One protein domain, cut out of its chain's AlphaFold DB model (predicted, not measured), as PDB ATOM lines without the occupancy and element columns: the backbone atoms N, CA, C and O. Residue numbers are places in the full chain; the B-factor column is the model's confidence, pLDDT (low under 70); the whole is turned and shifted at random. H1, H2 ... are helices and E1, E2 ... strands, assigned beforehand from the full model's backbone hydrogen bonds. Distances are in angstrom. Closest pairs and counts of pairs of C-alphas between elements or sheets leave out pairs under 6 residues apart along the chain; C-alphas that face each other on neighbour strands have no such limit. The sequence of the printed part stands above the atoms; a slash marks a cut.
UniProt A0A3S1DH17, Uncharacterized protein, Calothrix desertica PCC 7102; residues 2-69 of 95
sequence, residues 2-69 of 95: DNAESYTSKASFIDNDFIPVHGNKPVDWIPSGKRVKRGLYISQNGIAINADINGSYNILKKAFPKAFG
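Overview. This is residues 2 to 69 of the 95 residues of an uncharacterized protein of Calothrix desertica PCC 7102 (UniProt A0A3S1DH17). Little regular structure is present: a small two-stranded hairpin, E1 and E2, forms one end, H1 runs away from it, and the long winding stretch of residues 2 to 33 fills much of the rest. The 68 printed residues hold E1, E2 and H1 in that order, with 20 residues in these named elements, class mixed; the sheet is antiparallel. The whole is compact and rounded, with a radius of gyration of the C-alphas of 11.4 A and spans of 28 by 28 by 21 A.

Arrangement. E1, residues 34 to 37, and E2, residues 40 to 42, form an antiparallel hairpin at 153 degrees, with N 34 and O 42 2.9 A apart, within hydrogen-bond range. Residues 41 to 42 also pair antiparallel with residues 48 to 49. The closest C-alphas of E2 and H1, residues 51 to 63, are those of Tyr 41 and Ala 51, 4.7 A apart. In H1 every O i to N i+4 pair is within hydrogen-bond range.

Along the chain. E1, 9.1 A long, begins at C-alpha 34 (34.237, 11.260, -38.134). E2 is 6.8 A long. H1, 18.4 A long, ends at C-alpha 63 (41.122, 30.757, -45.054).

Size, cuts and confidence. The C-alphas farthest apart, of Asp 2 and Gly 46, are 30.7 A apart. The printed part has no cut. The link E1 to E2 is tight, and E2 to H1 is short. Residues 2 to 5 have pLDDT under 70.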
ATOM      1  N   ASP A   2      30.815  32.306 -50.115       57.28
ATOM      2  CA  ASP A   2      31.214  31.017 -49.559       57.28
ATOM      3  C   ASP A   2      31.280  31.116 -48.041       57.28
ATOM      4  O   ASP A   2      32.086  31.864 -47.491       57.28
ATOM      5  N   ASN A   3      30.430  30.362 -47.347       59.31
ATOM      6  CA  ASN A   3      30.499  30.324 -45.897       59.31
ATOM      7  C   ASN A   3      31.744  29.517 -45.486       59.31
ATOM      8  O   ASN A   3      31.857  28.318 -45.803       59.31
ATOM      9  N   ALA A   4      32.699  30.179 -44.823       60.44
ATOM     10  CA  ALA A   4      34.002  29.617 -44.460       60.44
ATOM     11  C   ALA A   4      33.866  28.313 -43.653       60.44
ATOM     12  O   ALA A   4      34.656  27.393 -43.831       60.44
ATOM     13  N   GLU A   5      32.788  28.149 -42.891       66.12
ATOM     14  CA  GLU A   5      32.566  27.003 -42.000       66.12
ATOM     15  C   GLU A   5      31.985  25.748 -42.675       66.12
ATOM     16  O   GLU A   5      31.801  24.707 -42.044       66.12
ATOM     17  N   SER A   6      31.690  25.801 -43.975       81.19
ATOM     18  CA  SER A   6      31.070  24.661 -44.662       81.19
ATOM     19  C   SER A   6      31.981  23.431 -44.636       81.19
ATOM     20  O   SER A   6      33.121  23.503 -45.091       81.19
ATOM     21  N   TYR A   7      31.454  22.314 -44.121       87.38
ATOM     22  CA  TYR A   7      32.100  20.993 -44.023       87.38
ATOM     23  C   TYR A   7      33.366  20.912 -43.143       87.38
ATOM     24  O   TYR A   7      33.914  19.819 -42.989       87.38
ATOM     25  N   THR A   8      33.782  21.999 -42.483       89.19
ATOM     26  CA  THR A   8      35.002  22.047 -41.647       89.19
ATOM     27  C   THR A   8      34.919  21.166 -40.402       89.19
ATOM     28  O   THR A   8      35.935  20.686 -39.909       89.19
ATOM     29  N   SER A   9      33.710  20.892 -39.908       89.44
ATOM     30  CA  SER A   9      33.473  19.975 -38.787       89.44
ATOM     31  C   SER A   9      33.454  18.494 -39.183       89.44
ATOM     32  O   SER A   9      33.461  17.631 -38.301       89.44
ATOM     33  N   LYS A  10      33.392  18.193 -40.488       92.81
ATOM     34  CA  LYS A  10      33.267  16.831 -41.027       92.81
ATOM     35  C   LYS A  10      34.581  16.329 -41.618       92.81
ATOM     36  O   LYS A  10      34.980  15.217 -41.291       92.81
ATOM     37  N   ALA A  11      35.234  17.146 -42.444       95.06
ATOM     38  CA  ALA A  11      36.524  16.818 -43.044       95.06
ATOM     39  C   ALA A  11      37.588  16.540 -41.968       95.06
ATOM     40  O   ALA A  11      37.614  17.201 -40.924       95.06
ATOM     41  N   SER A  12      38.465  15.578 -42.219       96.06
ATOM     42  CA  SER A  12      39.588  15.266 -41.343       96.06
ATOM     43  C   SER A  12      40.765  16.173 -41.657       96.06
ATOM     44  O   SER A  12      41.318  16.133 -42.757       96.06
ATOM     45  N   PHE A  13      41.179  16.988 -40.686       94.88
ATOM     46  CA  PHE A  13      42.397  17.778 -40.844       94.88
ATOM     47  C   PHE A  13      43.636  16.877 -40.926       94.88
ATOM     48  O   PHE A  13      44.488  17.082 -41.787       94.88
ATOM     49  N   ILE A  14      43.715  15.867 -40.052       93.88
ATOM     50  CA  ILE A  14      44.872  14.965 -39.945       93.88
ATOM     51  C   ILE A  14      45.093  14.182 -41.238       93.88
ATOM     52  O   ILE A  14      46.229  14.042 -41.680       93.88
ATOM     53  N   ASP A  15      44.011  13.708 -41.854       95.06
ATOM     54  CA  ASP A  15      44.093  12.945 -43.104       95.06
ATOM     55  C   ASP A  15      44.158  13.873 -44.336       95.06
ATOM     56  O   ASP A  15      44.170  13.416 -45.476       95.06
ATOM     57  N   ASN A  16      44.239  15.190 -44.105       92.75
ATOM     58  CA  ASN A  16      44.337  16.231 -45.119       92.75
ATOM     59  C   ASN A  16      43.169  16.236 -46.122       92.75
ATOM     60  O   ASN A  16      43.360  16.568 -47.295       92.75
ATOM     61  N   ASP A  17      41.954  15.947 -45.652       94.06
ATOM     62  CA  ASP A  17      40.762  15.859 -46.495       94.06
ATOM     63  C   ASP A  17      40.547  17.113 -47.356       94.06
ATOM     64  O   ASP A  17      40.834  18.260 -46.967       94.06
ATOM     65  N   PHE A  18      39.966  16.886 -48.534       91.50
ATOM     66  CA  PHE A  18      39.355  17.946 -49.323       91.50
ATOM     67  C   PHE A  18      38.143  18.512 -48.570       91.50
ATOM     68  O   PHE A  18      37.269  17.758 -48.138       91.50
ATOM     69  N   ILE A  19      38.072  19.841 -48.448       91.88
ATOM     70  CA  ILE A  19      36.966  20.552 -47.794       91.88
ATOM     71  C   ILE A  19      36.091  21.185 -48.885       91.88
ATOM     72  O   ILE A  19      36.519  22.164 -49.501       91.88
ATOM     73  N   PRO A  20      34.871  20.676 -49.130       89.50
ATOM     74  CA  PRO A  20      34.007  21.221 -50.165       89.50
ATOM     75  C   PRO A  20      33.538  22.649 -49.876       89.50
ATOM     76  O   PRO A  20      33.399  23.082 -48.726       89.50
ATOM     77  N   VAL A  21      33.216  23.370 -50.946       85.56
ATOM     78  CA  VAL A  21      32.513  24.654 -50.866       85.56
ATOM     79  C   VAL A  21      31.009  24.395 -50.736       85.56
ATOM     80  O   VAL A  21      30.491  23.397 -51.244       85.56
ATOM     81  N   HIS A  22      30.296  25.270 -50.023       81.62
ATOM     82  CA  HIS A  22      28.842  25.177 -49.896       81.62
ATOM     83  C   HIS A  22      28.179  25.137 -51.280       81.62
ATOM     84  O   HIS A  22      28.535  25.924 -52.148       81.62
ATOM     85  N   GLY A  23      27.240  24.214 -51.499       80.94
ATOM     86  CA  GLY A  23      26.567  24.048 -52.795       80.94
ATOM     87  C   GLY A  23      27.387  23.334 -53.879       80.94
ATOM     88  O   GLY A  23      26.799  22.823 -54.821       80.94
ATOM     89  N   ASN A  24      28.707  23.196 -53.707       84.62
ATOM     90  CA  ASN A  24      29.618  22.532 -54.648       84.62
ATOM     91  C   ASN A  24      30.255  21.276 -54.031       84.62
ATOM     92  O   ASN A  24      31.444  21.003 -54.203       84.62
ATOM     93  N   LYS A  25      29.474  20.518 -53.255       86.12
ATOM     94  CA  LYS A  25      29.913  19.235 -52.694       86.12
ATOM     95  C   LYS A  25      29.835  18.155 -53.777       86.12
ATOM     96  O   LYS A  25      28.729  17.912 -54.261       86.12
ATOM     97  N   PRO A  26      30.935  17.450 -54.103       90.44
ATOM     98  CA  PRO A  26      30.862  16.284 -54.975       90.44
ATOM     99  C   PRO A  26      29.878  15.243 -54.421       90.44
ATOM    100  O   PRO A  26      29.735  15.089 -53.197       90.44
ATOM    101  N   VAL A  27      29.188  14.539 -55.321       88.75
ATOM    102  CA  VAL A  27      28.178  13.530 -54.959       88.75
ATOM    103  C   VAL A  27      28.807  12.461 -54.065       88.75
ATOM    104  O   VAL A  27      28.332  12.254 -52.948       88.75
ATOM    105  N   ASP A  28      29.964  11.945 -54.478       91.81
ATOM    106  CA  ASP A  28      30.688  10.862 -53.800       91.81
ATOM    107  C   ASP A  28      31.664  11.350 -52.719       91.81
ATOM    108  O   ASP A  28      32.507  10.596 -52.237       91.81
ATOM    109  N   TRP A  29      31.584  12.624 -52.319       93.56
ATOM    110  CA  TRP A  29      32.440  13.126 -51.246       93.56
ATOM    111  C   TRP A  29      32.037  12.518 -49.901       93.56
ATOM    112  O   TRP A  29      30.923  12.746 -49.409       93.56
ATOM    113  N   ILE A  30      32.987  11.806 -49.297       93.69
ATOM    114  CA  ILE A  30      32.900  11.188 -47.977       93.69
ATOM    115  C   ILE A  30      34.150  11.624 -47.194       93.69
ATOM    116  O   ILE A  30      35.255  11.466 -47.711       93.69
ATOM    117  N   PRO A  31      34.007  12.187 -45.980       94.88
ATOM    118  CA  PRO A  31      35.157  12.504 -45.138       94.88
ATOM    119  C   PRO A  31      35.848  11.218 -44.668       94.88
ATOM    120  O   PRO A  31      35.178  10.224 -44.376       94.88
ATOM    121  N   SER A  32      37.174  11.244 -44.551       96.56
ATOM    122  CA  SER A  32      37.964  10.089 -44.106       96.56
ATOM    123  C   SER A  32      37.751   9.775 -42.617       96.56
ATOM    124  O   SER A  32      37.791   8.617 -42.199       96.56
ATOM    125  N   GLY A  33      37.517  10.817 -41.816       95.56
ATOM    126  CA  GLY A  33      37.286  10.749 -40.379       95.56
ATOM    127  C   GLY A  33      35.844  11.066 -39.987       95.56
ATOM    128  O   GLY A  33      34.977  11.378 -40.808       95.56
ATOM    129  N   LYS A  34      35.572  10.998 -38.682       96.12
ATOM    130  CA  LYS A  34      34.237  11.260 -38.134       96.12
ATOM    131  C   LYS A  34      34.277  11.960 -36.784       96.12
ATOM    132  O   LYS A  34      35.035  11.605 -35.881       96.12
ATOM    133  N   ARG A  35      33.353  12.902 -36.597       95.38
ATOM    134  CA  ARG A  35      33.012  13.426 -35.272       95.38
ATOM    135  C   ARG A  35      32.156  12.393 -34.545       95.38
ATOM    136  O   ARG A  35      31.043  12.113 -34.973       95.38
ATOM    137  N   VAL A  36      32.671  11.840 -33.450       95.69
ATOM    138  CA  VAL A  36      31.959  10.809 -32.675       95.69
ATOM    139  C   VAL A  36      30.986  11.443 -31.687       95.69
ATOM    140  O   VAL A  36      29.854  10.993 -31.555       95.69
ATOM    141  N   LYS A  37      31.421  12.502 -30.993       94.06
ATOM    142  CA  LYS A  37      30.604  13.267 -30.039       94.06
ATOM    143  C   LYS A  37      31.151  14.687 -29.865       94.06
ATOM    144  O   LYS A  37      32.146  15.069 -30.489       94.06
ATOM    145  N   ARG A  38      30.506  15.506 -29.027       92.94
ATOM    146  CA  ARG A  38      31.045  16.823 -28.648       92.94
ATOM    147  C   ARG A  38      32.446  16.647 -28.045       92.94
ATOM    148  O   ARG A  38      32.655  15.750 -27.236       92.94
ATOM    149  N   GLY A  39      33.398  17.465 -28.493       95.12
ATOM    150  CA  GLY A  39      34.792  17.395 -28.057       95.12
ATOM    151  C   GLY A  39      35.608  16.205 -28.576       95.12
ATOM    152  O   GLY A  39      36.768  16.114 -28.207       95.12
ATOM    153  N   LEU A  40      35.072  15.319 -29.431       97.00
ATOM    154  CA  LEU A  40      35.816  14.152 -29.935       97.00
ATOM    155  C   LEU A  40      35.634  13.927 -31.441       97.00
ATOM    156  O   LEU A  40      34.523  13.691 -31.928       97.00
ATOM    157  N   TYR A  41      36.756  13.921 -32.152       97.75
ATOM    158  CA  TYR A  41      36.892  13.549 -33.555       97.75
ATOM    159  C   TYR A  41      37.893  12.400 -33.689       97.75
ATOM    160  O   TYR A  41      38.894  12.376 -32.974       97.75
ATOM    161  N   ILE A  42      37.617  11.452 -34.582       97.62
ATOM    162  CA  ILE A  42      38.491  10.311 -34.870       97.62
ATOM    163  C   ILE A  42      38.844  10.336 -36.358       97.62
ATOM    164  O   ILE A  42      37.941  10.358 -37.197       97.62
ATOM    165  N   SER A  43      40.141  10.349 -36.673       96.69
ATOM    166  CA  SER A  43      40.651  10.279 -38.050       96.69
ATOM    167  C   SER A  43      40.513   8.872 -38.644       96.69
ATOM    168  O   SER A  43      40.198   7.919 -37.925       96.69
ATOM    169  N   GLN A  44      40.781   8.713 -39.940       96.44
ATOM    170  CA  GLN A  44      40.731   7.409 -40.613       96.44
ATOM    171  C   GLN A  44      41.625   6.360 -39.933       96.44
ATOM    172  O   GLN A  44      41.232   5.207 -39.776       96.44
ATOM    173  N   ASN A  45      42.799   6.787 -39.464       94.69
ATOM    174  CA  ASN A  45      43.778   5.933 -38.790       94.69
ATOM    175  C   ASN A  45      43.493   5.736 -37.287       94.69
ATOM    176  O   ASN A  45      44.354   5.266 -36.549       94.69
ATOM    177  N   GLY A  46      42.310   6.128 -36.805       94.56
ATOM    178  CA  GLY A  46      41.920   5.971 -35.403       94.56
ATOM    179  C   GLY A  46      42.516   7.015 -34.454       94.56
ATOM    180  O   GLY A  46      42.369   6.879 -33.239       94.56
ATOM    181  N   ILE A  47      43.156   8.073 -34.966       95.94
ATOM    182  CA  ILE A  47      43.736   9.125 -34.124       95.94
ATOM    183  C   ILE A  47      42.603   9.980 -33.554       95.94
ATOM    184  O   ILE A  47      41.839  10.600 -34.295       95.94
ATOM    185  N   ALA A  48      42.509  10.020 -32.226       96.12
ATOM    186  CA  ALA A  48      41.533  10.826 -31.509       96.12
ATOM    187  C   ALA A  48      42.078  12.233 -31.237       96.12
ATOM    188  O   ALA A  48      43.118  12.395 -30.601       96.12
ATOM    189  N   ILE A  49      41.338  13.255 -31.665       95.75
ATOM    190  CA  ILE A  49      41.607  14.660 -31.340       95.75
ATOM    191  C   ILE A  49      40.333  15.367 -30.889       95.75
ATOM    192  O   ILE A  49      39.215  14.888 -31.107       95.75
ATOM    193  N   ASN A  50      40.485  16.534 -30.265       96.44
ATOM    194  CA  ASN A  50      39.327  17.355 -29.945       96.44
ATOM    195  C   ASN A  50      38.636  17.819 -31.245       96.44
ATOM    196  O   ASN A  50      39.289  18.271 -32.186       96.44
ATOM    197  N   ALA A  51      37.307  17.703 -31.296       95.06
ATOM    198  CA  ALA A  51      36.523  18.095 -32.466       95.06
ATOM    199  C   ALA A  51      36.649  19.586 -32.820       95.06
ATOM    200  O   ALA A  51      36.628  19.928 -34.001       95.06
ATOM    201  N   ASP A  52      36.804  20.455 -31.821       94.31
ATOM    202  CA  ASP A  52      36.969  21.892 -32.027       94.31
ATOM    203  C   ASP A  52      38.360  22.185 -32.604       94.31
ATOM    204  O   ASP A  52      38.474  22.968 -33.540       94.31
ATOM    205  N   ILE A  53      39.394  21.454 -32.165       94.56
ATOM    206  CA  ILE A  53      40.741  21.515 -32.760       94.56
ATOM    207  C   ILE A  53      40.687  21.133 -34.246       94.56
ATOM    208  O   ILE A  53      41.204  21.873 -35.082       94.56
ATOM    209  N   ASN A  54      40.023  20.022 -34.594       95.56
ATOM    210  CA  ASN A  54      39.843  19.619 -35.996       95.56
ATOM    211  C   ASN A  54      39.158  20.725 -36.821       95.56
ATOM    212  O   ASN A  54      39.628  21.093 -37.897       95.56
ATOM    213  N   GLY A  55      38.066  21.284 -36.289       93.56
ATOM    214  CA  GLY A  55      37.327  22.372 -36.929       93.56
ATOM    215  C   GLY A  55      38.177  23.626 -37.139       93.56
ATOM    216  O   GLY A  55      38.217  24.150 -38.252       93.56
ATOM    217  N   SER A  56      38.896  24.079 -36.108       93.25
ATOM    218  CA  SER A  56      39.773  25.256 -36.169       93.25
ATOM    219  C   SER A  56      40.871  25.098 -37.216       93.25
ATOM    220  O   SER A  56      41.092  26.010 -38.013       93.25
ATOM    221  N   TYR A  57      41.517  23.933 -37.275       93.00
ATOM    222  CA  TYR A  57      42.533  23.656 -38.286       93.00
ATOM    223  C   TYR A  57      41.968  23.676 -39.711       93.00
ATOM    224  O   TYR A  57      42.577  24.253 -40.612       93.00
ATOM    225  N   ASN A  58      40.779  23.110 -39.921       93.81
ATOM    226  CA  ASN A  58      40.117  23.139 -41.223       93.81
ATOM    227  C   ASN A  58      39.700  24.554 -41.647       93.81
ATOM    228  O   ASN A  58      39.832  24.902 -42.820       93.81
ATOM    229  N   ILE A  59      39.241  25.388 -40.707       92.12
ATOM    230  CA  ILE A  59      38.959  26.809 -40.961       92.12
ATOM    231  C   ILE A  59      40.245  27.530 -41.374       92.12
ATOM    232  O   ILE A  59      40.258  28.207 -42.402       92.12
ATOM    233  N   LEU A  60      41.335  27.337 -40.624       89.75
ATOM    234  CA  LEU A  60      42.644  27.914 -40.932       89.75
ATOM    235  C   LEU A  60      43.129  27.489 -42.324       89.75
ATOM    236  O   LEU A  60      43.498  28.347 -43.120       89.75
ATOM    237  N   LYS A  61      43.048  26.196 -42.663       89.25
ATOM    238  CA  LYS A  61      43.409  25.667 -43.990       89.25
ATOM    239  C   LYS A  61      42.567  26.288 -45.107       89.25
ATOM    240  O   LYS A  61      43.093  26.584 -46.173       89.25
ATOM    241  N   LYS A  62      41.270  26.503 -44.887       87.50
ATOM    242  CA  LYS A  62      40.383  27.084 -45.902       87.50
ATOM    243  C   LYS A  62      40.602  28.586 -46.091       87.50
ATOM    244  O   LYS A  62      40.603  29.052 -47.224       87.50
ATOM    245  N   ALA A  63      40.813  29.328 -45.005       87.19
ATOM    246  CA  ALA A  63      41.122  30.757 -45.054       87.19
ATOM    247  C   ALA A  63      42.535  31.022 -45.602       87.19
ATOM    248  O   ALA A  63      42.758  31.985 -46.333       87.19
ATOM    249  N   PHE A  64      43.484  30.142 -45.282       86.75
ATOM    250  CA  PHE A  64      44.886  30.251 -45.661       86.75
ATOM    251  C   PHE A  64      45.403  28.893 -46.170       86.75
ATOM    252  O   PHE A  64      46.051  28.158 -45.423       86.75
ATOM    253  N   PRO A  65      45.201  28.560 -47.460       85.06
ATOM    254  CA  PRO A  65      45.586  27.260 -48.034       85.06
ATOM    255  C   PRO A  65      47.060  26.883 -47.871       85.06
ATOM    256  O   PRO A  65      47.412  25.709 -47.923       85.06
ATOM    257  N   LYS A  66      47.928  27.877 -47.661       83.81
ATOM    258  CA  LYS A  66      49.371  27.700 -47.480       83.81
ATOM    259  C   LYS A  66      49.832  27.806 -46.016       83.81
ATOM    260  O   LYS A  66      51.030  27.895 -45.773       83.81
ATOM    261  N   ALA A  67      48.909  27.786 -45.048       82.44
ATOM    262  CA  ALA A  67      49.202  27.986 -43.621       82.44
ATOM    263  C   ALA A  67      50.242  27.016 -43.036       82.44
ATOM    264  O   ALA A  67      50.938  27.389 -42.102       82.44
ATOM    265  N   PHE A  68      50.354  25.801 -43.580       79.69
ATOM    266  CA  PHE A  68      51.243  24.750 -43.064       79.69
ATOM    267  C   PHE A  68      52.434  24.440 -43.984       79.69
ATOM    268  O   PHE A  68      53.108  23.437 -43.780       79.69
ATOM    269  N   GLY A  69      52.675  25.258 -45.015       73.50
ATOM    270  CA  GLY A  69      53.689  24.980 -46.044       73.50
ATOM    271  C   GLY A  69      54.625  26.140 -46.376       73.50
ATOM    272  O   GLY A  69      55.533  25.958 -47.181       73.50
TER     273      GLY A  69